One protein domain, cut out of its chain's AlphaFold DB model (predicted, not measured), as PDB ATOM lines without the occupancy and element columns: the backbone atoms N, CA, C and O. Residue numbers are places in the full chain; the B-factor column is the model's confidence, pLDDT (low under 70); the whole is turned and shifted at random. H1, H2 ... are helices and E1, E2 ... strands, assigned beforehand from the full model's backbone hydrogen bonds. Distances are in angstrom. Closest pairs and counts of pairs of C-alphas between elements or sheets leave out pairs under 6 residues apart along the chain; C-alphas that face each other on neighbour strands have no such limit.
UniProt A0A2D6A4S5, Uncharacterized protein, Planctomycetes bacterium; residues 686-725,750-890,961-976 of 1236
ATOM      1  N   ASP A 686      94.868 194.106 149.531       65.06
ATOM      2  CA  ASP A 686      93.513 193.898 150.032       65.06
ATOM      3  C   ASP A 686      93.097 195.016 150.997       65.06
ATOM      4  O   ASP A 686      93.851 195.940 151.295       65.06
ATOM      5  N   GLN A 687      91.882 194.932 151.537       54.69
ATOM      6  CA  GLN A 687      91.371 195.921 152.490       54.69
ATOM      7  C   GLN A 687      92.243 196.084 153.753       54.69
ATOM      8  O   GLN A 687      92.208 197.144 154.378       54.69
ATOM      9  N   THR A 688      93.022 195.071 154.147       53.91
ATOM     10  CA  THR A 688      93.900 195.135 155.326       53.91
ATOM     11  C   THR A 688      95.188 195.894 155.029       53.91
ATOM     12  O   THR A 688      95.598 196.720 155.847       53.91
ATOM     13  N   THR A 689      95.784 195.702 153.850       55.91
ATOM     14  CA  THR A 689      97.003 196.416 153.443       55.91
ATOM     15  C   THR A 689      96.708 197.852 153.015       55.91
ATOM     16  O   THR A 689      97.435 198.763 153.407       55.91
ATOM     17  N   LEU A 690      95.564 198.085 152.366       52.19
ATOM     18  CA  LEU A 690      95.081 199.419 151.995       52.19
ATOM     19  C   LEU A 690      94.777 200.315 153.208       52.19
ATOM     20  O   LEU A 690      94.910 201.534 153.130       52.19
ATOM     21  N   SER A 691      94.411 199.728 154.354       41.06
ATOM     22  CA  SER A 691      94.176 200.471 155.603       41.06
ATOM     23  C   SER A 691      95.458 200.924 156.321       41.06
ATOM     24  O   SER A 691      95.388 201.718 157.260       41.06
ATOM     25  N   ALA A 692      96.623 200.415 155.903       35.34
ATOM     26  CA  ALA A 692      97.907 200.597 156.580       35.34
ATOM     27  C   ALA A 692      98.809 201.675 155.954       35.34
ATOM     28  O   ALA A 692      99.917 201.874 156.455       35.34
ATOM     29  N   ILE A 693      98.351 202.388 154.915       46.12
ATOM     30  CA  ILE A 693      99.060 203.545 154.348       46.12
ATOM     31  C   ILE A 693      99.153 204.617 155.444       46.12
ATOM     32  O   ILE A 693      98.195 205.331 155.746       46.12
ATOM     33  N   ARG A 694     100.297 204.665 156.134       41.22
ATOM     34  CA  ARG A 694     100.531 205.590 157.240       41.22
ATOM     35  C   ARG A 694     100.926 206.957 156.689       41.22
ATOM     36  O   ARG A 694     102.029 207.144 156.196       41.22
ATOM     37  N   VAL A 695     100.021 207.921 156.835       46.59
ATOM     38  CA  VAL A 695     100.209 209.341 156.471       46.59
ATOM     39  C   VAL A 695     100.663 210.169 157.693       46.59
ATOM     40  O   VAL A 695     100.483 211.385 157.770       46.59
ATOM     41  N   ASP A 696     101.205 209.517 158.725       40.03
ATOM     42  CA  ASP A 696     101.491 210.124 160.031       40.03
ATOM     43  C   ASP A 696     102.596 211.191 160.002       40.03
ATOM     44  O   ASP A 696     102.583 212.071 160.864       40.03
ATOM     45  N   LEU A 697     103.463 211.201 158.984       42.31
ATOM     46  CA  LEU A 697     104.455 212.265 158.765       42.31
ATOM     47  C   LEU A 697     103.845 213.598 158.289       42.31
ATOM     48  O   LEU A 697     104.441 214.645 158.516       42.31
ATOM     49  N   CYS A 698     102.652 213.574 157.690       49.16
ATOM     50  CA  CYS A 698     102.029 214.731 157.033       49.16
ATOM     51  C   CYS A 698     100.922 215.412 157.842       49.16
ATOM     52  O   CYS A 698     100.326 216.388 157.398       49.16
ATOM     53  N   GLY A 699     100.581 214.886 159.023       51.75
ATOM     54  CA  GLY A 699      99.561 215.497 159.876       51.75
ATOM     55  C   GLY A 699      98.178 215.643 159.220       51.75
ATOM     56  O   GLY A 699      97.386 216.443 159.694       51.75
ATOM     57  N   ALA A 700      97.848 214.868 158.180       55.78
ATOM     58  CA  ALA A 700      96.659 215.065 157.333       55.78
ATOM     59  C   ALA A 700      95.290 214.876 158.040       55.78
ATOM     60  O   ALA A 700      94.240 215.159 157.473       55.78
ATOM     61  N   CYS A 701      95.290 214.451 159.308       64.19
ATOM     62  CA  CYS A 701      94.119 214.466 160.200       64.19
ATOM     63  C   CYS A 701      94.389 215.225 161.517       64.19
ATOM     64  O   CYS A 701      93.701 215.012 162.519       64.19
ATOM     65  N   ILE A 702      95.420 216.066 161.564       61.19
ATOM     66  CA  ILE A 702      95.698 216.981 162.668       61.19
ATOM     67  C   ILE A 702      95.015 218.298 162.327       61.19
ATOM     68  O   ILE A 702      95.372 218.974 161.370       61.19
ATOM     69  N   ASP A 703      94.019 218.662 163.124       66.62
ATOM     70  CA  ASP A 703      93.400 219.972 163.020       66.62
ATOM     71  C   ASP A 703      94.348 221.014 163.604       66.62
ATOM     72  O   ASP A 703      94.420 221.198 164.821       66.62
ATOM     73  N   THR A 704      95.098 221.668 162.721       63.97
ATOM     74  CA  THR A 704      96.024 222.751 163.060       63.97
ATOM     75  C   THR A 704      95.299 224.036 163.459       63.97
ATOM     76  O   THR A 704      95.913 224.912 164.065       63.97
ATOM     77  N   THR A 705      93.992 224.145 163.183       66.44
ATOM     78  CA  THR A 705      93.161 225.272 163.637       66.44
ATOM     79  C   THR A 705      92.736 225.127 165.101       66.44
ATOM     80  O   THR A 705      92.371 226.114 165.741       66.44
ATOM     81  N   ALA A 706      92.835 223.920 165.673       61.91
ATOM     82  CA  ALA A 706      92.698 223.695 167.107       61.91
ATOM     83  C   ALA A 706      94.018 224.011 167.832       61.91
ATOM     84  O   ALA A 706      95.101 223.689 167.349       61.91
ATOM     85  N   THR A 707      93.948 224.632 169.014       69.44
ATOM     86  CA  THR A 707      95.132 224.922 169.843       69.44
ATOM     87  C   THR A 707      94.996 224.241 171.211       69.44
ATOM     88  O   THR A 707      94.106 224.620 171.976       69.44
ATOM     89  N   PRO A 708      95.851 223.256 171.558       72.56
ATOM     90  CA  PRO A 708      96.918 222.675 170.733       72.56
ATOM     91  C   PRO A 708      96.358 221.879 169.537       72.56
ATOM     92  O   PRO A 708      95.202 221.462 169.602       72.56
ATOM     93  N   PRO A 709      97.155 221.637 168.479       74.19
ATOM     94  CA  PRO A 709      96.736 220.809 167.352       74.19
ATOM     95  C   PRO A 709      96.225 219.447 167.829       74.19
ATOM     96  O   PRO A 709      96.891 218.763 168.611       74.19
ATOM     97  N   VAL A 710      95.035 219.049 167.378       74.19
ATOM     98  CA  VAL A 710      94.383 217.809 167.827       74.19
ATOM     99  C   VAL A 710      94.228 216.856 166.651       74.19
ATOM    100  O   VAL A 710      93.694 217.233 165.610       74.19
ATOM    101  N   LYS A 711      94.628 215.589 166.825       70.38
ATOM    102  CA  LYS A 711      94.250 214.517 165.891       70.38
ATOM    103  C   LYS A 711      92.727 214.356 165.907       70.38
ATOM    104  O   LYS A 711      92.156 213.981 166.931       70.38
ATOM    105  N   ARG A 712      92.063 214.656 164.791       69.81
ATOM    106  CA  ARG A 712      90.613 214.503 164.646       69.81
ATOM    107  C   ARG A 712      90.261 213.052 164.354       69.81
ATOM    108  O   ARG A 712      90.945 212.366 163.598       69.81
ATOM    109  N   ALA A 713      89.175 212.592 164.965       63.09
ATOM    110  CA  ALA A 713      88.598 211.293 164.656       63.09
ATOM    111  C   ALA A 713      87.942 211.312 163.257       63.09
ATOM    112  O   ALA A 713      87.569 212.389 162.772       63.09
ATOM    113  N   PRO A 714      87.761 210.145 162.613       59.72
ATOM    114  CA  PRO A 714      86.951 210.032 161.404       59.72
ATOM    115  C   PRO A 714      85.527 210.558 161.630       59.72
ATOM    116  O   PRO A 714      85.016 210.493 162.751       59.72
ATOM    117  N   CYS A 715      84.871 211.055 160.582       56.88
ATOM    118  CA  CYS A 715      83.515 211.604 160.679       56.88
ATOM    119  C   CYS A 715      82.499 210.622 161.280       56.88
ATOM    120  O   CYS A 715      82.139 209.621 160.666       56.88
ATOM    121  N   GLN A 716      82.012 210.939 162.488       48.84
ATOM    122  CA  GLN A 716      80.896 210.253 163.140       48.84
ATOM    123  C   GLN A 716      79.614 211.060 162.909       48.84
ATOM    124  O   GLN A 716      79.484 212.159 163.438       48.84
ATOM    125  N   GLY A 717      78.677 210.538 162.109       44.69
ATOM    126  CA  GLY A 717      77.367 211.178 161.902       44.69
ATOM    127  C   GLY A 717      76.804 211.089 160.482       44.69
ATOM    128  O   GLY A 717      75.598 211.217 160.306       44.69
ATOM    129  N   VAL A 718      77.632 210.785 159.482       41.50
ATOM    130  CA  VAL A 718      77.138 210.109 158.272       41.50
ATOM    131  C   VAL A 718      76.916 208.652 158.696       41.50
ATOM    132  O   VAL A 718      77.787 208.135 159.400       41.50
ATOM    133  N   PRO A 719      75.784 207.993 158.392       37.62
ATOM    134  CA  PRO A 719      75.589 206.579 158.708       37.62
ATOM    135  C   PRO A 719      76.652 205.765 157.963       37.62
ATOM    136  O   PRO A 719      76.488 205.383 156.809       37.62
ATOM    137  N   ASN A 720      77.792 205.582 158.618       36.62
ATOM    138  CA  ASN A 720      78.946 204.895 158.086       36.62
ATOM    139  C   ASN A 720      78.824 203.429 158.508       36.62
ATOM    140  O   ASN A 720      78.621 203.168 159.703       36.62
ATOM    141  N   PRO A 721      78.956 202.458 157.592       37.28
ATOM    142  CA  PRO A 721      79.345 201.126 158.003       37.28
ATOM    143  C   PRO A 721      80.779 201.204 158.580       37.28
ATOM    144  O   PRO A 721      81.588 202.055 158.218       37.28
ATOM    145  N   ALA A 722      81.028 200.397 159.603       31.97
ATOM    146  CA  ALA A 722      82.162 200.429 160.522       31.97
ATOM    147  C   ALA A 722      83.546 200.829 159.948       31.97
ATOM    148  O   ALA A 722      84.267 199.998 159.411       31.97
ATOM    149  N   PHE A 723      84.005 202.047 160.254       38.94
ATOM    150  CA  PHE A 723      85.435 202.356 160.383       38.94
ATOM    151  C   PHE A 723      85.826 202.302 161.867       38.94
ATOM    152  O   PHE A 723      85.770 203.298 162.592       38.94
ATOM    153  N   ARG A 724      86.217 201.117 162.344       31.80
ATOM    154  CA  ARG A 724      87.056 200.975 163.540       31.80
ATOM    155  C   ARG A 724      88.308 200.200 163.152       31.80
ATOM    156  O   ARG A 724      88.207 199.101 162.626       31.80
ATOM    157  N   TYR A 725      89.466 200.757 163.495       35.47
ATOM    158  CA  TYR A 725      90.803 200.148 163.434       35.47
ATOM    159  C   TYR A 725      90.978 198.941 164.393       35.47
ATOM    160  O   TYR A 725      92.031 198.751 164.995       35.47
ATOM    161  N   GLN A 750      92.366 198.480 131.633       87.31
ATOM    162  CA  GLN A 750      93.629 198.888 132.241       87.31
ATOM    163  C   GLN A 750      93.466 199.230 133.719       87.31
ATOM    164  O   GLN A 750      92.541 199.940 134.111       87.31
ATOM    165  N   MET A 751      94.402 198.749 134.531       80.75
ATOM    166  CA  MET A 751      94.409 198.883 135.989       80.75
ATOM    167  C   MET A 751      95.799 199.307 136.458       80.75
ATOM    168  O   MET A 751      96.789 198.877 135.874       80.75
ATOM    169  N   THR A 752      95.892 200.103 137.527       80.88
ATOM    170  CA  THR A 752      97.186 200.493 138.118       80.88
ATOM    171  C   THR A 752      97.309 200.056 139.578       80.88
ATOM    172  O   THR A 752      96.391 200.269 140.370       80.88
ATOM    173  N   TYR A 753      98.447 199.463 139.939       81.12
ATOM    174  CA  TYR A 753      98.808 199.109 141.317       81.12
ATOM    175  C   TYR A 753      99.997 199.941 141.778       81.12
ATOM    176  O   TYR A 753     100.995 200.052 141.066       81.12
ATOM    177  N   ARG A 754      99.912 200.501 142.980       76.94
ATOM    178  CA  ARG A 754     100.999 201.270 143.593       76.94
ATOM    179  C   ARG A 754     101.942 200.341 144.339       76.94
ATOM    180  O   ARG A 754     101.576 199.247 144.762       76.94
ATOM    181  N   GLU A 755     103.159 200.802 144.546       77.00
ATOM    182  CA  GLU A 755     104.131 200.173 145.432       77.00
ATOM    183  C   GLU A 755     103.571 200.031 146.854       77.00
ATOM    184  O   GLU A 755     103.624 198.940 147.427       77.00
ATOM    185  N   ASP A 756     102.909 201.072 147.363       72.69
ATOM    186  CA  ASP A 756     102.304 201.070 148.697       72.69
ATOM    187  C   ASP A 756     101.143 200.071 148.814       72.69
ATOM    188  O   ASP A 756     100.947 199.482 149.878       72.69
ATOM    189  N   ASP A 757     100.415 199.812 147.717       74.94
ATOM    190  CA  ASP A 757      99.340 198.809 147.688       74.94
ATOM    191  C   ASP A 757      99.903 197.408 147.995       74.94
ATOM    192  O   ASP A 757      99.274 196.609 148.693       74.94
ATOM    193  N   PHE A 758     101.131 197.136 147.538       80.12
ATOM    194  CA  PHE A 758     101.890 195.921 147.833       80.12
ATOM    195  C   PHE A 758     102.785 196.041 149.082       80.12
ATOM    196  O   PHE A 758     103.602 195.153 149.324       80.12
ATOM    197  N   GLN A 759     102.653 197.094 149.898       78.00
ATOM    198  CA  GLN A 759     103.530 197.367 151.052       78.00
ATOM    199  C   GLN A 759     105.023 197.427 150.685       78.00
ATOM    200  O   GLN A 759     105.889 197.014 151.463       78.00
ATOM    201  N   LEU A 760     105.326 197.881 149.475       78.81
ATOM    202  CA  LEU A 760     106.682 198.097 149.007       78.81
ATOM    203  C   LEU A 760     107.061 199.542 149.288       78.81
ATOM    204  O   LEU A 760     106.283 200.456 149.040       78.81
ATOM    205  N   SER A 761     108.273 199.764 149.776       74.50
ATOM    206  CA  SER A 761     108.736 201.121 150.017       74.50
ATOM    207  C   SER A 761     109.034 201.823 148.694       74.50
ATOM    208  O   SER A 761     109.716 201.284 147.817       74.50
ATOM    209  N   PHE A 762     108.605 203.074 148.571       66.31
ATOM    210  CA  PHE A 762     109.055 203.964 147.501       66.31
ATOM    211  C   PHE A 762     110.486 204.493 147.709       66.31
ATOM    212  O   PHE A 762     111.076 205.035 146.777       66.31
ATOM    213  N   ARG A 763     111.058 204.308 148.912       64.06
ATOM    214  CA  ARG A 763     112.402 204.783 149.295       64.06
ATOM    215  C   ARG A 763     113.436 203.672 149.428       64.06
ATOM    216  O   ARG A 763     114.620 203.938 149.311       64.06
ATOM    217  N   ASN A 764     113.027 202.449 149.750       73.56
ATOM    218  CA  ASN A 764     113.983 201.367 149.951       73.56
ATOM    219  C   ASN A 764     114.488 200.868 148.596       73.56
ATOM    220  O   ASN A 764     113.712 200.342 147.801       73.56
ATOM    221  N   GLU A 765     115.792 200.984 148.364       75.06
ATOM    222  CA  GLU A 765     116.449 200.524 147.139       75.06
ATOM    223  C   GLU A 765     116.201 199.034 146.887       75.06
ATOM    224  O   GLU A 765     116.091 198.621 145.738       75.06
ATOM    225  N   ILE A 766     116.024 198.239 147.948       80.81
ATOM    226  CA  ILE A 766     115.715 196.806 147.869       80.81
ATOM    227  C   ILE A 766     114.375 196.554 147.153       80.81
ATOM    228  O   ILE A 766     114.232 195.525 146.499       80.81
ATOM    229  N   ASP A 767     113.410 197.471 147.219       82.62
ATOM    230  CA  ASP A 767     112.079 197.294 146.620       82.62
ATOM    231  C   ASP A 767     111.987 197.800 145.161       82.62
ATOM    232  O   ASP A 767     110.897 197.829 144.584       82.62
ATOM    233  N   LEU A 768     113.115 198.199 144.562       82.75
ATOM    234  CA  LEU A 768     113.246 198.560 143.140       82.75
ATOM    235  C   LEU A 768     113.599 197.324 142.284       82.75
ATOM    236  O   LEU A 768     113.842 196.251 142.835       82.75
ATOM    237  N   GLU A 769     113.639 197.442 140.950       85.56
ATOM    238  CA  GLU A 769     114.061 196.363 140.022       85.56
ATOM    239  C   GLU A 769     113.483 194.963 140.342       85.56
ATOM    240  O   GLU A 769     114.140 193.926 140.185       85.56
ATOM    241  N   ILE A 770     112.242 194.925 140.826       89.69
ATOM    242  CA  ILE A 770     111.562 193.690 141.197       89.69
ATOM    243  C   ILE A 770     110.809 193.145 139.993       89.69
ATOM    244  O   ILE A 770     110.033 193.839 139.342       89.69
ATOM    245  N   ASP A 771     111.000 191.867 139.710       91.19
ATOM    246  CA  ASP A 771     110.238 191.182 138.686       91.19
ATOM    247  C   ASP A 771     108.904 190.725 139.262       91.19
ATOM    248  O   ASP A 771     108.867 189.978 140.241       91.19
ATOM    249  N   VAL A 772     107.815 191.111 138.602       92.69
ATOM    250  CA  VAL A 772     106.500 190.507 138.804       92.69
ATOM    251  C   VAL A 772     106.545 189.114 138.176       92.69
ATOM    252  O   VAL A 772     106.563 188.977 136.948       92.69
ATOM    253  N   GLU A 773     106.636 188.080 139.015       90.50
ATOM    254  CA  GLU A 773     106.701 186.683 138.576       90.50
ATOM    255  C   GLU A 773     105.316 186.147 138.233       90.50
ATOM    256  O   GLU A 773     105.143 185.477 137.218       90.50
ATOM    257  N   GLN A 774     104.338 186.475 139.074       90.94
ATOM    258  CA  GLN A 774     102.957 186.058 138.920       90.94
ATOM    259  C   GLN A 774     102.046 187.043 139.648       90.94
ATOM    260  O   GLN A 774     102.356 187.482 140.753       90.94
ATOM    261  N   LEU A 775     100.887 187.334 139.064       87.81
ATOM    262  CA  LEU A 775      99.737 187.846 139.806       87.81
ATOM    263  C   LEU A 775      98.764 186.682 139.989       87.81
ATOM    264  O   LEU A 775      98.439 186.012 139.016       87.81
ATOM    265  N   TYR A 776      98.362 186.368 141.215       76.25
ATOM    266  CA  TYR A 776      97.670 185.114 141.489       76.25
ATOM    267  C   TYR A 776      96.167 185.217 141.508       76.25
ATOM    268  O   TYR A 776      95.546 184.310 140.985       76.25
ATOM    269  N   TRP A 777      95.575 186.221 142.152       72.31
ATOM    270  CA  TRP A 777      94.155 186.152 142.489       72.31
ATOM    271  C   TRP A 777      93.468 187.507 142.409       72.31
ATOM    272  O   TRP A 777      94.005 188.485 142.928       72.31
ATOM    273  N   GLY A 778      92.256 187.509 141.854       67.31
ATOM    274  CA  GLY A 778      91.306 188.618 141.921       67.31
ATOM    275  C   GLY A 778      90.008 188.190 142.623       67.31
ATOM    276  O   GLY A 778      89.650 187.004 142.600       67.31
ATOM    277  N   PRO A 779      89.293 189.113 143.286       60.34
ATOM    278  CA  PRO A 779      88.046 188.811 143.966       60.34
ATOM    279  C   PRO A 779      86.942 188.549 142.943       60.34
ATOM    280  O   PRO A 779      86.747 189.307 142.000       60.34
ATOM    281  N   PHE A 780      86.179 187.481 143.158       59.34
ATOM    282  CA  PHE A 780      85.055 187.108 142.314       59.34
ATOM    283  C   PHE A 780      83.741 187.287 143.067       59.34
ATOM    284  O   PHE A 780      83.546 186.752 144.163       59.34
ATOM    285  N   VAL A 781      82.813 188.026 142.462       53.88
ATOM    286  CA  VAL A 781      81.485 188.267 143.029       53.88
ATOM    287  C   VAL A 781      80.485 187.426 142.271       53.88
ATOM    288  O   VAL A 781      80.184 187.669 141.106       53.88
ATOM    289  N   ALA A 782      79.961 186.416 142.950       48.41
ATOM    290  CA  ALA A 782      78.905 185.605 142.388       48.41
ATOM    291  C   ALA A 782      77.571 186.375 142.475       48.41
ATOM    292  O   ALA A 782      77.235 186.955 143.512       48.41
ATOM    293  N   ARG A 783      76.808 186.404 141.374       47.94
ATOM    294  CA  ARG A 783      75.453 186.987 141.321       47.94
ATOM    295  C   ARG A 783      74.613 186.330 142.414       47.94
ATOM    296  O   ARG A 783      74.573 185.120 142.449       47.94
ATOM    297  N   ALA A 784      73.884 187.042 143.267       44.50
ATOM    298  CA  ALA A 784      72.876 186.367 144.096       44.50
ATOM    299  C   ALA A 784      71.624 186.065 143.237       44.50
ATOM    300  O   ALA A 784      71.094 187.010 142.645       44.50
ATOM    301  N   PRO A 785      71.115 184.814 143.130       46.66
ATOM    302  CA  PRO A 785      71.575 183.552 143.716       46.66
ATOM    303  C   PRO A 785      72.262 182.660 142.657       46.66
ATOM    304  O   PRO A 785      71.613 181.912 141.937       46.66
ATOM    305  N   ALA A 786      73.573 182.736 142.531       50.12
ATOM    306  CA  ALA A 786      74.387 181.952 141.619       50.12
ATOM    307  C   ALA A 786      75.777 181.821 142.239       50.12
ATOM    308  O   ALA A 786      76.297 182.750 142.853       50.12
ATOM    309  N   LEU A 787      76.324 180.620 142.130       59.97
ATOM    310  CA  LEU A 787      77.655 180.243 142.584       59.97
ATOM    311  C   LEU A 787      78.661 180.615 141.484       59.97
ATOM    312  O   LEU A 787      78.263 180.772 140.333       59.97
ATOM    313  N   LEU A 788      79.946 180.742 141.821       66.50
ATOM    314  CA  LEU A 788      81.021 180.738 140.824       66.50
ATOM    315  C   LEU A 788      80.852 179.488 139.946       66.50
ATOM    316  O   LEU A 788      80.909 178.371 140.465       66.50
ATOM    317  N   THR A 789      80.588 179.667 138.653       70.50
ATOM    318  CA  THR A 789      80.411 178.559 137.708       70.50
ATOM    319  C   THR A 789      81.688 178.302 136.935       70.50
ATOM    320  O   THR A 789      82.494 179.209 136.729       70.50
ATOM    321  N   TYR A 790      81.862 177.047 136.523       79.12
ATOM    322  CA  TYR A 790      82.927 176.673 135.605       79.12
ATOM    323  C   TYR A 790      82.789 177.449 134.300       79.12
ATOM    324  O   TYR A 790      81.678 177.545 133.776       79.12
ATOM    325  N   ASP A 791      83.903 177.977 133.808       76.06
ATOM    326  CA  ASP A 791      83.944 178.811 132.613       76.06
ATOM    327  C   ASP A 791      85.311 178.733 131.935       76.06
ATOM    328  O   ASP A 791      86.315 178.412 132.579       76.06
ATOM    329  N   LEU A 792      85.349 179.001 130.636       81.94
ATOM    330  CA  LEU A 792      86.551 178.900 129.825       81.94
ATOM    331  C   LEU A 792      86.535 179.981 128.749       81.94
ATOM    332  O   LEU A 792      85.687 179.965 127.866       81.94
ATOM    333  N   PHE A 793      87.508 180.885 128.831       84.25
ATOM    334  CA  PHE A 793      87.730 181.939 127.849       84.25
ATOM    335  C   PHE A 793      88.703 181.445 126.791       84.25
ATOM    336  O   PHE A 793      89.812 181.006 127.124       84.25
ATOM    337  N   ASP A 794      88.307 181.551 125.525       84.38
ATOM    338  CA  ASP A 794      89.082 181.008 124.406       84.38
ATOM    339  C   ASP A 794      90.468 181.654 124.305       84.38
ATOM    340  O   ASP A 794      91.469 180.987 124.030       84.38
ATOM    341  N   ARG A 795      90.530 182.978 124.503       89.56
ATOM    342  CA  ARG A 795      91.753 183.768 124.345       89.56
ATOM    343  C   ARG A 795      91.800 184.915 125.350       89.56
ATOM    344  O   ARG A 795      90.953 185.808 125.343       89.56
ATOM    345  N   VAL A 796      92.860 184.931 126.152       90.50
ATOM    346  CA  VAL A 796      93.216 186.022 127.063       90.50
ATOM    347  C   VAL A 796      94.666 186.440 126.830       90.50
ATOM    348  O   VAL A 796      95.562 185.604 126.696       90.50
ATOM    349  N   THR A 797      94.901 187.748 126.812       94.00
ATOM    350  CA  THR A 797      96.234 188.358 126.829       94.00
ATOM    351  C   THR A 797      96.315 189.309 128.021       94.00
ATOM    352  O   THR A 797      95.387 190.073 128.279       94.00
ATOM    353  N   ILE A 798      97.428 189.266 128.751       92.88
ATOM    354  CA  ILE A 798      97.734 190.197 129.842       92.88
ATOM    355  C   ILE A 798      99.061 190.855 129.510       92.88
ATOM    356  O   ILE A 798     100.066 190.170 129.290       92.88
ATOM    357  N   GLN A 799      99.061 192.181 129.491       94.94
ATOM    358  CA  GLN A 799     100.256 192.994 129.350       94.94
ATOM    359  C   GLN A 799     100.552 193.722 130.659       94.94
ATOM    360  O   GLN A 799      99.650 194.265 131.293       94.94
ATOM    361  N   LEU A 800     101.823 193.731 131.055       94.31
ATOM    362  CA  LEU A 800     102.315 194.544 132.162       94.31
ATOM    363  C   LEU A 800     103.129 195.715 131.626       94.31
ATOM    364  O   LEU A 800     103.870 195.577 130.653       94.31
ATOM    365  N   GLY A 801     102.995 196.864 132.271       91.25
ATOM    366  CA  GLY A 801     103.734 198.076 131.967       91.25
ATOM    367  C   GLY A 801     103.873 198.961 133.197       91.25
ATOM    368  O   GLY A 801     103.524 198.579 134.311       91.25
ATOM    369  N   THR A 802     104.369 200.169 132.984       87.00
ATOM    370  CA  THR A 802     104.460 201.211 134.011       87.00
ATOM    371  C   THR A 802     103.628 202.400 133.547       87.00
ATOM    372  O   THR A 802     103.666 202.725 132.360       87.00
ATOM    373  N   ALA A 803     102.863 203.020 134.446       82.12
ATOM    374  CA  ALA A 803     102.051 204.199 134.148       82.12
ATOM    375  C   ALA A 803     102.594 205.439 134.865       82.12
ATOM    376  O   ALA A 803     103.016 205.356 136.011       82.12
ATOM    377  N   GLU A 804     102.494 206.610 134.231       73.31
ATOM    378  CA  GLU A 804     102.745 207.907 134.895       73.31
ATOM    379  C   GLU A 804     101.541 208.395 135.715       73.31
ATOM    380  O   GLU A 804     101.553 209.483 136.277       73.31
ATOM    381  N   LYS A 805     100.457 207.616 135.726       76.25
ATOM    382  CA  LYS A 805      99.172 207.966 136.328       76.25
ATOM    383  C   LYS A 805      99.071 207.322 137.707       76.25
ATOM    384  O   LYS A 805      98.886 206.105 137.807       76.25
ATOM    385  N   ARG A 806      99.254 208.127 138.759       70.38
ATOM    386  CA  ARG A 806      99.312 207.680 140.158       70.38
ATOM    387  C   ARG A 806      98.034 208.076 140.906       70.38
ATOM    388  O   ARG A 806      97.920 209.215 141.334       70.38
ATOM    389  N   PRO A 807      97.069 207.163 141.112       63.34
ATOM    390  CA  PRO A 807      95.977 207.436 142.046       63.34
ATOM    391  C   PRO A 807      96.549 207.654 143.453       63.34
ATOM    392  O   PRO A 807      97.324 206.819 143.914       63.34
ATOM    393  N   ASP A 808      96.155 208.698 144.180       58.19
ATOM    394  CA  ASP A 808      96.484 208.786 145.606       58.19
ATOM    395  C   ASP A 808      95.327 209.313 146.451       58.19
ATOM    396  O   ASP A 808      94.390 209.916 145.952       58.19
ATOM    397  N   MET A 809      95.334 209.012 147.746       62.69
ATOM    398  CA  MET A 809      94.223 209.320 148.640       62.69
ATOM    399  C   MET A 809      94.557 210.523 149.510       62.69
ATOM    400  O   MET A 809      95.357 210.423 150.443       62.69
ATOM    401  N   ARG A 810      93.864 211.642 149.287       66.69
ATOM    402  CA  ARG A 810      93.963 212.801 150.177       66.69
ATOM    403  C   ARG A 810      92.984 212.690 151.331       66.69
ATOM    404  O   ARG A 810      91.776 212.520 151.147       66.69
ATOM    405  N   MET A 811      93.510 212.860 152.537       66.12
ATOM    406  CA  MET A 811      92.706 213.074 153.735       66.12
ATOM    407  C   MET A 811      92.426 214.564 153.906       66.12
ATOM    408  O   MET A 811      93.333 215.390 153.830       66.12
ATOM    409  N   ILE A 812      91.169 214.901 154.167       67.81
ATOM    410  CA  ILE A 812      90.727 216.263 154.455       67.81
ATOM    411  C   ILE A 812      89.969 216.306 155.778       67.81
ATOM    412  O   ILE A 812      89.245 215.380 156.158       67.81
ATOM    413  N   ILE A 813      90.107 217.426 156.482       71.69
ATOM    414  CA  ILE A 813      89.256 217.734 157.627       71.69
ATOM    415  C   ILE A 813      88.036 218.457 157.086       71.69
ATOM    416  O   ILE A 813      88.128 219.591 156.616       71.69
ATOM    417  N   VAL A 814      86.879 217.807 157.163       72.81
ATOM    418  CA  VAL A 814      85.626 218.474 156.825       72.81
ATOM    419  C   VAL A 814      85.186 219.300 158.032       72.81
ATOM    420  O   VAL A 814      85.121 218.767 159.151       72.81
ATOM    421  N   PRO A 815      84.890 220.601 157.843       71.44
ATOM    422  CA  PRO A 815      84.325 221.426 158.894       71.44
ATOM    423  C   PRO A 815      83.051 220.775 159.425       71.44
ATOM    424  O   PRO A 815      82.169 220.385 158.657       71.44
ATOM    425  N   GLY A 816      82.949 220.657 160.745       67.75
ATOM    426  CA  GLY A 816      81.739 220.155 161.379       67.75
ATOM    427  C   GLY A 816      80.532 220.999 160.962       67.75
ATOM    428  O   GLY A 816      80.529 222.212 161.163       67.75
ATOM    429  N   THR A 817      79.514 220.382 160.358       61.03
ATOM    430  CA  THR A 817      78.239 221.053 160.074       61.03
ATOM    431  C   THR A 817      77.246 220.720 161.189       61.03
ATOM    432  O   THR A 817      76.940 219.557 161.456       61.03
ATOM    433  N   GLY A 818      76.755 221.745 161.892       67.62
ATOM    434  CA  GLY A 818      75.823 221.572 163.013       67.62
ATOM    435  C   GLY A 818      76.492 221.022 164.292       67.62
ATOM    436  O   GLY A 818      77.572 221.485 164.643       67.62
ATOM    437  N   PRO A 819      75.869 220.082 165.033       66.88
ATOM    438  CA  PRO A 819      76.394 219.576 166.310       66.88
ATOM    439  C   PRO A 819      77.592 218.623 166.168       66.88
ATOM    440  O   PRO A 819      78.156 218.197 167.176       66.88
ATOM    441  N   ASN A 820      77.974 218.264 164.941       69.56
ATOM    442  CA  ASN A 820      79.066 217.332 164.694       69.56
ATOM    443  C   ASN A 820      80.408 218.078 164.732       69.56
ATOM    444  O   ASN A 820      80.546 219.094 164.049       69.56
ATOM    445  N   PRO A 821      81.409 217.606 165.497       73.38
ATOM    446  CA  PRO A 821      82.736 218.207 165.492       73.38
ATOM    447  C   PRO A 821      83.425 218.029 164.125       73.38
ATOM    448  O   PRO A 821      83.102 217.080 163.405       73.38
ATOM    449  N   PRO A 822      84.402 218.895 163.777       74.50
ATOM    450  CA  PRO A 822      85.274 218.679 162.626       74.50
ATOM    451  C   PRO A 822      85.890 217.288 162.674       74.50
ATOM    452  O   PRO A 822      86.275 216.801 163.744       74.50
ATOM    453  N   CYS A 823      85.974 216.649 161.519       69.50
ATOM    454  CA  CYS A 823      86.310 215.241 161.437       69.50
ATOM    455  C   CYS A 823      87.090 214.918 160.167       69.50
ATOM    456  O   CYS A 823      87.010 215.649 159.182       69.50
ATOM    457  N   CYS A 824      87.864 213.833 160.207       67.62
ATOM    458  CA  CYS A 824      88.680 213.415 159.069       67.62
ATOM    459  C   CYS A 824      87.858 212.555 158.092       67.62
ATOM    460  O   CYS A 824      87.139 211.645 158.517       67.62
ATOM    461  N   THR A 825      87.960 212.837 156.794       64.88
ATOM    462  CA  THR A 825      87.364 212.049 155.702       64.88
ATOM    463  C   THR A 825      88.241 212.128 154.451       64.88
ATOM    464  O   THR A 825      89.164 212.934 154.388       64.88
ATOM    465  N   PHE A 826      87.957 211.294 153.455       64.38
ATOM    466  CA  PHE A 826      88.648 211.310 152.167       64.38
ATOM    467  C   PHE A 826      88.113 212.408 151.243       64.38
ATOM    468  O   PHE A 826      86.911 212.695 151.243       64.38
ATOM    469  N   ASP A 827      89.001 212.976 150.430       66.88
ATOM    470  CA  ASP A 827      88.647 213.835 149.305       66.88
ATOM    471  C   ASP A 827      88.306 212.976 148.078       66.88
ATOM    472  O   ASP A 827      89.173 212.337 147.479       66.88
ATOM    473  N   GLY A 828      87.024 212.950 147.701       61.03
ATOM    474  CA  GLY A 828      86.514 212.127 146.600       61.03
ATOM    475  C   GLY A 828      87.208 212.379 145.256       61.03
ATOM    476  O   GLY A 828      87.370 211.443 144.475       61.03
ATOM    477  N   ALA A 829      87.677 213.608 145.019       64.75
ATOM    478  CA  ALA A 829      88.334 213.991 143.770       64.75
ATOM    479  C   ALA A 829      89.683 213.281 143.552       64.75
ATOM    480  O   ALA A 829      90.147 213.178 142.420       64.75
ATOM    481  N   THR A 830      90.289 212.764 144.624       63.34
ATOM    482  CA  THR A 830      91.624 212.143 144.597       63.34
ATOM    483  C   THR A 830      91.598 210.656 144.226       63.34
ATOM    484  O   THR A 830      92.599 210.093 143.805       63.34
ATOM    485  N   TYR A 831      90.414 210.027 144.202       61.44
ATOM    486  CA  TYR A 831      90.255 208.645 143.721       61.44
ATOM    487  C   TYR A 831      90.444 208.468 142.207       61.44
ATOM    488  O   TYR A 831      90.538 207.331 141.741       61.44
ATOM    489  N   LEU A 832      90.516 209.562 141.447       67.06
ATOM    490  CA  LEU A 832      90.781 209.525 140.013       67.06
ATOM    491  C   LEU A 832      92.238 209.083 139.775       67.06
ATOM    492  O   LEU A 832      93.158 209.883 139.933       67.06
ATOM    493  N   SER A 833      92.463 207.837 139.339       65.62
ATOM    494  CA  SER A 833      93.778 207.352 138.877       65.62
ATOM    495  C   SER A 833      94.379 208.149 137.725       65.62
ATOM    496  O   SER A 833      95.586 208.082 137.541       65.62
ATOM    497  N   GLY A 834      93.585 208.933 136.988       73.38
ATOM    498  CA  GLY A 834      94.063 209.824 135.929       73.38
ATOM    499  C   GLY A 834      94.397 209.116 134.620       73.38
ATOM    500  O   GLY A 834      94.940 209.739 133.701       73.38
ATOM    501  N   LEU A 835      94.049 207.831 134.514       80.06
ATOM    502  CA  LEU A 835      94.100 207.092 133.261       80.06
ATOM    503  C   LEU A 835      93.205 207.777 132.223       80.06
ATOM    504  O   LEU A 835      92.049 208.125 132.462       80.06
ATOM    505  N   THR A 836      93.759 207.970 131.037       83.81
ATOM    506  CA  THR A 836      93.071 208.590 129.913       83.81
ATOM    507  C   THR A 836      92.196 207.570 129.189       83.81
ATOM    508  O   THR A 836      92.367 206.355 129.317       83.81
ATOM    509  N   SER A 837      91.285 208.060 128.342       87.19
ATOM    510  CA  SER A 837      90.540 207.175 127.442       87.19
ATOM    511  C   SER A 837      91.423 206.509 126.390       87.19
ATOM    512  O   SER A 837      90.965 205.571 125.758       87.19
ATOM    513  N   SER A 838      92.659 206.957 126.164       90.31
ATOM    514  CA  SER A 838      93.575 206.317 125.222       90.31
ATOM    515  C   SER A 838      94.342 205.205 125.930       90.31
ATOM    516  O   SER A 838      95.238 205.495 126.717       90.31
ATOM    517  N   PHE A 839      94.046 203.937 125.623       90.00
ATOM    518  CA  PHE A 839      94.731 202.801 126.258       90.00
ATOM    519  C   PHE A 839      96.255 202.870 126.069       90.00
ATOM    520  O   PHE A 839      97.028 202.607 126.985       90.00
ATOM    521  N   THR A 840      96.719 203.265 124.884       88.25
ATOM    522  CA  THR A 840      98.158 203.393 124.616       88.25
ATOM    523  C   THR A 840      98.782 204.607 125.299       88.25
ATOM    524  O   THR A 840      99.970 204.578 125.579       88.25
ATOM    525  N   GLY A 841      97.999 205.653 125.585       85.12
ATOM    526  CA  GLY A 841      98.476 206.872 126.251       85.12
ATOM    527  C   GLY A 841      98.600 206.751 127.772       85.12
ATOM    528  O   GLY A 841      98.894 207.740 128.433       85.12
ATOM    529  N   ASN A 842      98.322 205.570 128.325       85.75
ATOM    530  CA  ASN A 842      98.402 205.300 129.758       85.75
ATOM    531  C   ASN A 842      99.710 204.615 130.173       85.75
ATOM    532  O   ASN A 842     100.040 204.602 131.357       85.75
ATOM    533  N   TYR A 843     100.448 204.055 129.214       86.50
ATOM    534  CA  TYR A 843     101.819 203.606 129.435       86.50
ATOM    535  C   TYR A 843     102.737 204.821 129.557       86.50
ATOM    536  O   TYR A 843     102.495 205.843 128.919       86.50
ATOM    537  N   ILE A 844     103.798 204.696 130.352       79.38
ATOM    538  CA  ILE A 844     104.892 205.668 130.367       79.38
ATOM    539  C   ILE A 844     105.463 205.847 128.960       79.38
ATOM    540  O   ILE A 844     105.587 204.875 128.207       79.38
ATOM    541  N   ASP A 845     105.822 207.080 128.612       68.88
ATOM    542  CA  ASP A 845     106.406 207.394 127.314       68.88
ATOM    543  C   ASP A 845     107.641 206.516 127.047       68.88
ATOM    544  O   ASP A 845     108.554 206.416 127.869       68.88
ATOM    545  N   ASN A 846     107.653 205.848 125.886       64.12
ATOM    546  CA  ASN A 846     108.656 204.853 125.475       64.12
ATOM    547  C   ASN A 846     108.780 203.599 126.368       64.12
ATOM    548  O   ASN A 846     109.666 202.768 126.143       64.12
ATOM    549  N   GLY A 847     107.874 203.399 127.328       68.06
ATOM    550  CA  GLY A 847     107.748 202.152 128.074       68.06
ATOM    551  C   GLY A 847     107.242 201.018 127.189       68.06
ATOM    552  O   GLY A 847     106.243 201.153 126.482       68.06
ATOM    553  N   GLN A 848     107.911 199.865 127.232       74.19
ATOM    554  CA  GLN A 848     107.438 198.675 126.526       74.19
ATOM    555  C   GLN A 848     106.473 197.876 127.400       74.19
ATOM    556  O   GLN A 848     106.849 197.382 128.463       74.19
ATOM    557  N   ALA A 849     105.242 197.709 126.918       88.12
ATOM    558  CA  ALA A 849     104.301 196.744 127.467       88.12
ATOM    559  C   ALA A 849     104.811 195.316 127.216       88.12
ATOM    560  O   ALA A 849     105.217 194.971 126.100       88.12
ATOM    561  N   VAL A 850     104.776 194.464 128.235       92.69
ATOM    562  CA  VAL A 850     105.231 193.075 128.153       92.69
ATOM    563  C   VAL A 850     104.036 192.140 128.256       92.69
ATOM    564  O   VAL A 850     103.409 192.042 129.305       92.69
ATOM    565  N   GLU A 851     103.750 191.411 127.176       94.62
ATOM    566  CA  GLU A 851     102.739 190.338 127.143       94.62
ATOM    567  C   GLU A 851     103.151 189.168 128.045       94.62
ATOM    568  O   GLU A 851     103.809 188.236 127.586       94.62
ATOM    569  N   VAL A 852     102.812 189.205 129.331       94.50
ATOM    570  CA  VAL A 852     103.103 188.115 130.278       94.50
ATOM    571  C   VAL A 852     102.199 186.904 130.053       94.50
ATOM    572  O   VAL A 852     102.615 185.770 130.296       94.50
ATOM    573  N   VAL A 853     101.012 187.123 129.489       94.31
ATOM    574  CA  VAL A 853     100.099 186.094 128.974       94.31
ATOM    575  C   VAL A 853      99.718 186.503 127.558       94.31
ATOM    576  O   VAL A 853      99.405 187.670 127.337       94.31
ATOM    577  N   LYS A 854      99.756 185.577 126.599       94.88
ATOM    578  CA  LYS A 854      99.485 185.869 125.186       94.88
ATOM    579  C   LYS A 854      98.567 184.812 124.589       94.88
ATOM    580  O   LYS A 854      98.971 183.654 124.524       94.88
ATOM    581  N   ASP A 855      97.394 185.240 124.121       91.31
ATOM    582  CA  ASP A 855      96.403 184.421 123.409       91.31
ATOM    583  C   ASP A 855      96.176 183.048 124.073       91.31
ATOM    584  O   ASP A 855      96.108 182.017 123.406       91.31
ATOM    585  N   ALA A 856      96.119 183.028 125.406       90.19
ATOM    586  CA  ALA A 856      96.029 181.802 126.186       90.19
ATOM    587  C   ALA A 856      94.573 181.469 126.514       90.19
ATOM    588  O   ALA A 856      93.787 182.366 126.820       90.19
ATOM    589  N   ILE A 857      94.248 180.176 126.526       88.31
ATOM    590  CA  ILE A 857      92.995 179.686 127.104       88.31
ATOM    591  C   ILE A 857      93.043 179.928 128.613       88.31
ATOM    592  O   ILE A 857      94.031 179.583 129.269       88.31
ATOM    593  N   TYR A 858      91.975 180.496 129.164       85.88
ATOM    594  CA  TYR A 858      91.859 180.748 130.594       85.88
ATOM    595  C   TYR A 858      90.637 180.040 131.175       85.88
ATOM    596  O   TYR A 858      89.498 180.369 130.854       85.88
ATOM    597  N   GLU A 859      90.893 179.057 132.036       84.19
ATOM    598  CA  GLU A 859      89.869 178.270 132.723       84.19
ATOM    599  C   GLU A 859      89.595 178.848 134.115       84.19
ATOM    600  O   GLU A 859      90.490 178.935 134.960       84.19
ATOM    601  N   ILE A 860      88.329 179.155 134.388       79.12
ATOM    602  CA  ILE A 860      87.831 179.405 135.735       79.12
ATOM    603  C   ILE A 860      87.235 178.109 136.265       79.12
ATOM    604  O   ILE A 860      86.133 177.701 135.899       79.12
ATOM    605  N   ASN A 861      87.950 177.481 137.193       80.31
ATOM    606  CA  ASN A 861      87.466 176.300 137.887       80.31
ATOM    607  C   ASN A 861      86.998 176.669 139.304       80.31
ATOM    608  O   ASN A 861      87.828 177.073 140.123       80.31
ATOM    609  N   PRO A 862      85.713 176.483 139.652       77.38
ATOM    610  CA  PRO A 862      85.208 176.788 140.987       77.38
ATOM    611  C   PRO A 862      85.915 176.015 142.102       77.38
ATOM    612  O   PRO A 862      85.974 176.499 143.228       77.38
ATOM    613  N   ASN A 863      86.486 174.842 141.798       80.12
ATOM    614  CA  ASN A 863      87.250 174.050 142.767       80.12
ATOM    615  C   ASN A 863      88.636 174.640 143.069       80.12
ATOM    616  O   ASN A 863      89.221 174.309 144.096       80.12
ATOM    617  N   ASN A 864      89.154 175.498 142.185       76.00
ATOM    618  CA  ASN A 864      90.426 176.201 142.369       76.00
ATOM    619  C   ASN A 864      90.238 177.569 143.041       76.00
ATOM    620  O   ASN A 864      91.223 178.237 143.354       76.00
ATOM    621  N   ALA A 865      88.991 177.996 143.262       74.56
ATOM    622  CA  ALA A 865      88.699 179.196 144.023       74.56
ATOM    623  C   ALA A 865      88.801 178.925 145.525       74.56
ATOM    624  O   ALA A 865      88.422 177.861 146.015       74.56
ATOM    625  N   PHE A 866      89.269 179.916 146.277       69.56
ATOM    626  CA  PHE A 866      89.296 179.856 147.737       69.56
ATOM    627  C   PHE A 866      88.585 181.066 148.337       69.56
ATOM    628  O   PHE A 866      88.406 182.091 147.680       69.56
ATOM    629  N   GLN A 867      88.171 180.950 149.598       68.56
ATOM    630  CA  GLN A 867      87.634 182.076 150.356       68.56
ATOM    631  C   GLN A 867      88.710 182.659 151.265       68.56
ATOM    632  O   GLN A 867      89.377 181.929 152.001       68.56
ATOM    633  N   THR A 868      88.871 183.980 151.235       58.56
ATOM    634  CA  THR A 868      89.715 184.675 152.212       58.56
ATOM    635  C   THR A 868      89.104 184.602 153.614       58.56
ATOM    636  O   THR A 868      87.933 184.261 153.789       58.56
ATOM    637  N   GLN A 869      89.872 185.002 154.633       54.53
ATOM    638  CA  GLN A 869      89.370 185.136 156.010       54.53
ATOM    639  C   GLN A 869      88.158 186.087 156.124       54.53
ATOM    640  O   GLN A 869      87.378 185.969 157.065       54.53
ATOM    641  N   ASN A 870      87.968 186.975 155.140       52.12
ATOM    642  CA  ASN A 870      86.842 187.907 155.043       52.12
ATOM    643  C   ASN A 870      85.699 187.388 154.147       52.12
ATOM    644  O   ASN A 870      84.831 188.165 153.758       52.12
ATOM    645  N   LEU A 871      85.684 186.087 153.820       59.06
ATOM    646  CA  LEU A 871      84.666 185.411 153.000       59.06
ATOM    647  C   LEU A 871      84.559 185.908 151.545       59.06
ATOM    648  O   LEU A 871      83.571 185.625 150.869       59.06
ATOM    649  N   SER A 872      85.579 186.603 151.034       58.66
ATOM    650  CA  SER A 872      85.660 186.939 149.609       58.66
ATOM    651  C   SER A 872      86.142 185.723 148.825       58.66
ATOM    652  O   SER A 872      87.217 185.197 149.116       58.66
ATOM    653  N   THR A 873      85.371 185.288 147.829       67.19
ATOM    654  CA  THR A 873      85.816 184.272 146.866       67.19
ATOM    655  C   THR A 873      86.897 184.870 145.970       67.19
ATOM    656  O   THR A 873      86.715 185.963 145.442       67.19
ATOM    657  N   MET A 874      88.008 184.165 145.801       70.44
ATOM    658  CA  MET A 874      89.146 184.562 144.972       70.44
ATOM    659  C   MET A 874      89.320 183.563 143.830       70.44
ATOM    660  O   MET A 874      89.277 182.356 144.070       70.44
ATOM    661  N   VAL A 875      89.513 184.054 142.605       74.94
ATOM    662  CA  VAL A 875      89.755 183.232 141.405       74.94
ATOM    663  C   VAL A 875      91.164 183.491 140.892       74.94
ATOM    664  O   VAL A 875      91.643 184.624 140.929       74.94
ATOM    665  N   GLY A 876      91.835 182.418 140.471       76.81
ATOM    666  CA  GLY A 876      93.237 182.459 140.082       76.81
ATOM    667  C   GLY A 876      93.441 183.020 138.681       76.81
ATOM    668  O   GLY A 876      92.812 182.513 137.768       76.81
ATOM    669  N   TYR A 877      94.319 184.002 138.487       83.75
ATOM    670  CA  TYR A 877      94.676 184.530 137.164       83.75
ATOM    671  C   TYR A 877      95.459 183.511 136.314       83.75
ATOM    672  O   TYR A 877      96.077 182.590 136.863       83.75
ATOM    673  N   PRO A 878      95.516 183.692 134.975       86.19
ATOM    674  CA  PRO A 878      96.367 182.868 134.130       86.19
ATOM    675  C   PRO A 878      97.838 182.945 134.559       86.19
ATOM    676  O   PRO A 878      98.353 183.998 134.949       86.19
ATOM    677  N   LYS A 879      98.539 181.815 134.450       89.31
ATOM    678  CA  LYS A 879      99.968 181.749 134.758       89.31
ATOM    679  C   LYS A 879     100.775 182.549 133.740       89.31
ATOM    680  O   LYS A 879     100.602 182.386 132.531       89.31
ATOM    681  N   PHE A 880     101.697 183.368 134.225       92.69
ATOM    682  CA  PHE A 880     102.591 184.137 133.381       92.69
ATOM    683  C   PHE A 880     103.597 183.218 132.680       92.69
ATOM    684  O   PHE A 880     104.175 182.301 133.264       92.69
ATOM    685  N   SER A 881     103.811 183.487 131.395       91.56
ATOM    686  CA  SER A 881     104.815 182.823 130.557       91.56
ATOM    687  C   SER A 881     106.218 183.421 130.726       91.56
ATOM    688  O   SER A 881     107.215 182.774 130.405       91.56
ATOM    689  N   LYS A 882     106.298 184.655 131.235       90.81
ATOM    690  CA  LYS A 882     107.526 185.405 131.525       90.81
ATOM    691  C   LYS A 882     107.259 186.462 132.593       90.81
ATOM    692  O   LYS A 882     106.111 186.795 132.862       90.81
ATOM    693  N   THR A 883     108.326 187.001 133.164       90.75
ATOM    694  CA  THR A 883     108.260 188.031 134.205       90.75
ATOM    695  C   THR A 883     108.353 189.436 133.614       90.75
ATOM    696  O   THR A 883     108.794 189.606 132.473       90.75
ATOM    697  N   TYR A 884     107.942 190.441 134.386       91.62
ATOM    698  CA  TYR A 884     108.077 191.860 134.047       91.62
ATOM    699  C   TYR A 884     108.873 192.577 135.134       91.62
ATOM    700  O   TYR A 884     108.443 192.572 136.285       91.62
ATOM    701  N   THR A 885     110.006 193.191 134.786       89.31
ATOM    702  CA  THR A 885     110.772 194.021 135.724       89.31
ATOM    703  C   THR A 885     110.027 195.329 135.954       89.31
ATOM    704  O   THR A 885     109.987 196.207 135.092       89.31
ATOM    705  N   TRP A 886     109.420 195.447 137.125       88.00
ATOM    706  CA  TRP A 886     108.759 196.652 137.586       88.00
ATOM    707  C   TRP A 886     109.746 197.513 138.381       88.00
ATOM    708  O   TRP A 886     110.699 197.007 138.980       88.00
ATOM    709  N   ARG A 887     109.517 198.833 138.384       80.31
ATOM    710  CA  ARG A 887     110.368 199.813 139.081       80.31
ATOM    711  C   ARG A 887     111.819 199.768 138.595       80.31
ATOM    712  O   ARG A 887     112.760 199.826 139.382       80.31
ATOM    713  N   ASP A 888     111.979 199.612 137.283       79.50
ATOM    714  CA  ASP A 888     113.273 199.495 136.618       79.50
ATOM    715  C   ASP A 888     113.879 200.880 136.353       79.50
ATOM    716  O   ASP A 888     113.450 201.611 135.456       79.50
ATOM    717  N   ARG A 889     114.922 201.236 137.109       72.50
ATOM    718  CA  ARG A 889     115.642 202.510 136.945       72.50
ATOM    719  C   ARG A 889     116.378 202.637 135.609       72.50
ATOM    720  O   ARG A 889     116.857 203.723 135.281       72.50
ATOM    721  N   ARG A 890     116.500 201.568 134.816       72.19
ATOM    722  CA  ARG A 890     117.166 201.621 133.504       72.19
ATOM    723  C   ARG A 890     116.322 202.317 132.434       72.19
ATOM    724  O   ARG A 890     116.900 202.708 131.425       72.19
ATOM    725  N   LEU A 961     101.132 199.128 135.676       89.50
ATOM    726  CA  LEU A 961      99.982 199.083 134.779       89.50
ATOM    727  C   LEU A 961      99.734 197.638 134.336       89.50
ATOM    728  O   LEU A 961     100.643 196.971 133.846       89.50
ATOM    729  N   VAL A 962      98.499 197.171 134.471       90.00
ATOM    730  CA  VAL A 962      98.038 195.865 133.995       90.00
ATOM    731  C   VAL A 962      96.966 196.099 132.938       90.00
ATOM    732  O   VAL A 962      95.949 196.720 133.229       90.00
ATOM    733  N   ASP A 963      97.197 195.627 131.716       91.56
ATOM    734  CA  ASP A 963      96.302 195.776 130.562       91.56
ATOM    735  C   ASP A 963      95.796 194.394 130.143       91.56
ATOM    736  O   ASP A 963      96.549 193.533 129.675       91.56
ATOM    737  N   TRP A 964      94.511 194.174 130.379       90.19
ATOM    738  CA  TRP A 964      93.812 192.930 130.113       90.19
ATOM    739  C   TRP A 964      93.114 192.987 128.766       90.19
ATOM    740  O   TRP A 964      92.405 193.944 128.461       90.19
ATOM    741  N   PHE A 965      93.245 191.905 128.011       93.06
ATOM    742  CA  PHE A 965      92.576 191.679 126.742       93.06
ATOM    743  C   PHE A 965      91.840 190.347 126.851       93.06
ATOM    744  O   PHE A 965      92.467 189.287 126.842       93.06
ATOM    745  N   VAL A 966      90.517 190.394 126.945       90.56
ATOM    746  CA  VAL A 966      89.660 189.211 126.841       90.56
ATOM    747  C   VAL A 966      89.004 189.274 125.476       90.56
ATOM    748  O   VAL A 966      88.319 190.246 125.157       90.56
ATOM    749  N   TYR A 967      89.277 188.298 124.622       91.62
ATOM    750  CA  TYR A 967      88.666 188.274 123.297       91.62
ATOM    751  C   TYR A 967      87.236 187.740 123.393       91.62
ATOM    752  O   TYR A 967      86.952 186.964 124.304       91.62
ATOM    753  N   PRO A 968      86.341 188.137 122.471       89.31
ATOM    754  CA  PRO A 968      85.045 187.495 122.371       89.31
ATOM    755  C   PRO A 968      85.218 185.993 122.125       89.31
ATOM    756  O   PRO A 968      86.043 185.618 121.285       89.31
ATOM    757  N   ASP A 969      84.456 185.166 122.836       83.50
ATOM    758  CA  ASP A 969      84.465 183.718 122.631       83.50
ATOM    759  C   ASP A 969      83.981 183.395 121.216       83.50
ATOM    760  O   ASP A 969      83.025 183.997 120.712       83.50
ATOM    761  N   ASP A 970      84.641 182.436 120.567       79.56
ATOM    762  CA  ASP A 970      84.242 182.007 119.236       79.56
ATOM    763  C   ASP A 970      83.149 180.934 119.364       79.56
ATOM    764  O   ASP A 970      83.400 179.837 119.883       79.56
ATOM    765  N   PRO A 971      81.924 181.191 118.873       68.81
ATOM    766  CA  PRO A 971      80.868 180.188 118.902       68.81
ATOM    767  C   PRO A 971      81.234 178.911 118.122       68.81
ATOM    768  O   PRO A 971      80.659 177.856 118.400       68.81
ATOM    769  N   GLU A 972      82.186 178.964 117.180       71.81
ATOM    770  CA  GLU A 972      82.657 177.806 116.407       71.81
ATOM    771  C   GLU A 972      83.597 176.882 117.194       71.81
ATOM    772  O   GLU A 972      83.674 175.689 116.887       71.81
ATOM    773  N   ASN A 973      84.252 177.371 118.254       66.31
ATOM    774  CA  ASN A 973      85.136 176.549 119.088       66.31
ATOM    775  C   ASN A 973      84.359 175.551 119.967       66.31
ATOM    776  O   ASN A 973      84.948 174.630 120.530       66.31
ATOM    777  N   GLY A 974      83.031 175.689 120.074       58.41
ATOM    778  CA  GLY A 974      82.165 174.787 120.842       58.41
ATOM    779  C   GLY A 974      82.310 174.904 122.365       58.41
ATOM    780  O   GLY A 974      81.677 174.132 123.088       58.41
ATOM    781  N   VAL A 975      83.117 175.857 122.848       54.72
ATOM    782  CA  VAL A 975      83.438 176.065 124.271       54.72
ATOM    783  C   VAL A 975      82.700 177.266 124.888       54.72
ATOM    784  O   VAL A 975      82.720 177.440 126.101       54.72
ATOM    785  N   ALA A 976      81.941 178.036 124.104       52.69
ATOM    786  CA  ALA A 976      81.250 179.231 124.587       52.69
ATOM    787  C   ALA A 976      80.124 178.914 125.597       52.69
ATOM    788  O   ALA A 976      78.977 178.646 125.220       52.69
TER     789      ALA A 976
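This is residues 686 to 725, 750 to 890 and 961 to 976 of the 1236 residues of an uncharacterized protein of Planctomycetes bacterium (UniProt A0A2D6A4S5). With little regular structure, a twisted four-strand sheet and two short strand pairs, E2-E9 and E3-E8, form a body; the hairpin E5-E6 and loop 695 to 720 reach away. The printed part has 197 residues, 70 in named elements, mostly strand: H1 E1 E2 E3 E4 E5 E6 H2 H3 E7 E8 E9 E10. It is loose, radius of gyration of the C-alphas 21.2 A, spanning 70 by 50 by 31 A.

Find E1, 750 to 753, from C-alpha 750 at (93.629, 198.888, 132.241); E10, 961 to 966, ends with C-alpha 966 at (89.660, 189.211, 126.841). E4, 791 to 802, is 30.4 A; E7, 850 to 860, 23.4 A. Elsewhere see E2 770 to 775, E3 777 to 780, E5 811 to 814, E6 823 to 826, E8 873 to 876, E9 884 to 886, H1 687 to 690, H2 828 to 831, H3 839 to 842.

Antiparallel sheet E1-E10-E4-E7 has within hydrogen-bond range N 751 and O 962, 2.9 A, N 799 and O 963, 2.9 A, N 798 and O 853, 2.9 A. H3 only grazes it. The helices are too short for O i to N i+4 pairs.

Cuts after 725 and 890 leave C-alpha gaps of 31.3 and 17.4 A. Links E1-E2 and E7-E8 are long. pLDDT is under 70 for 87 residues.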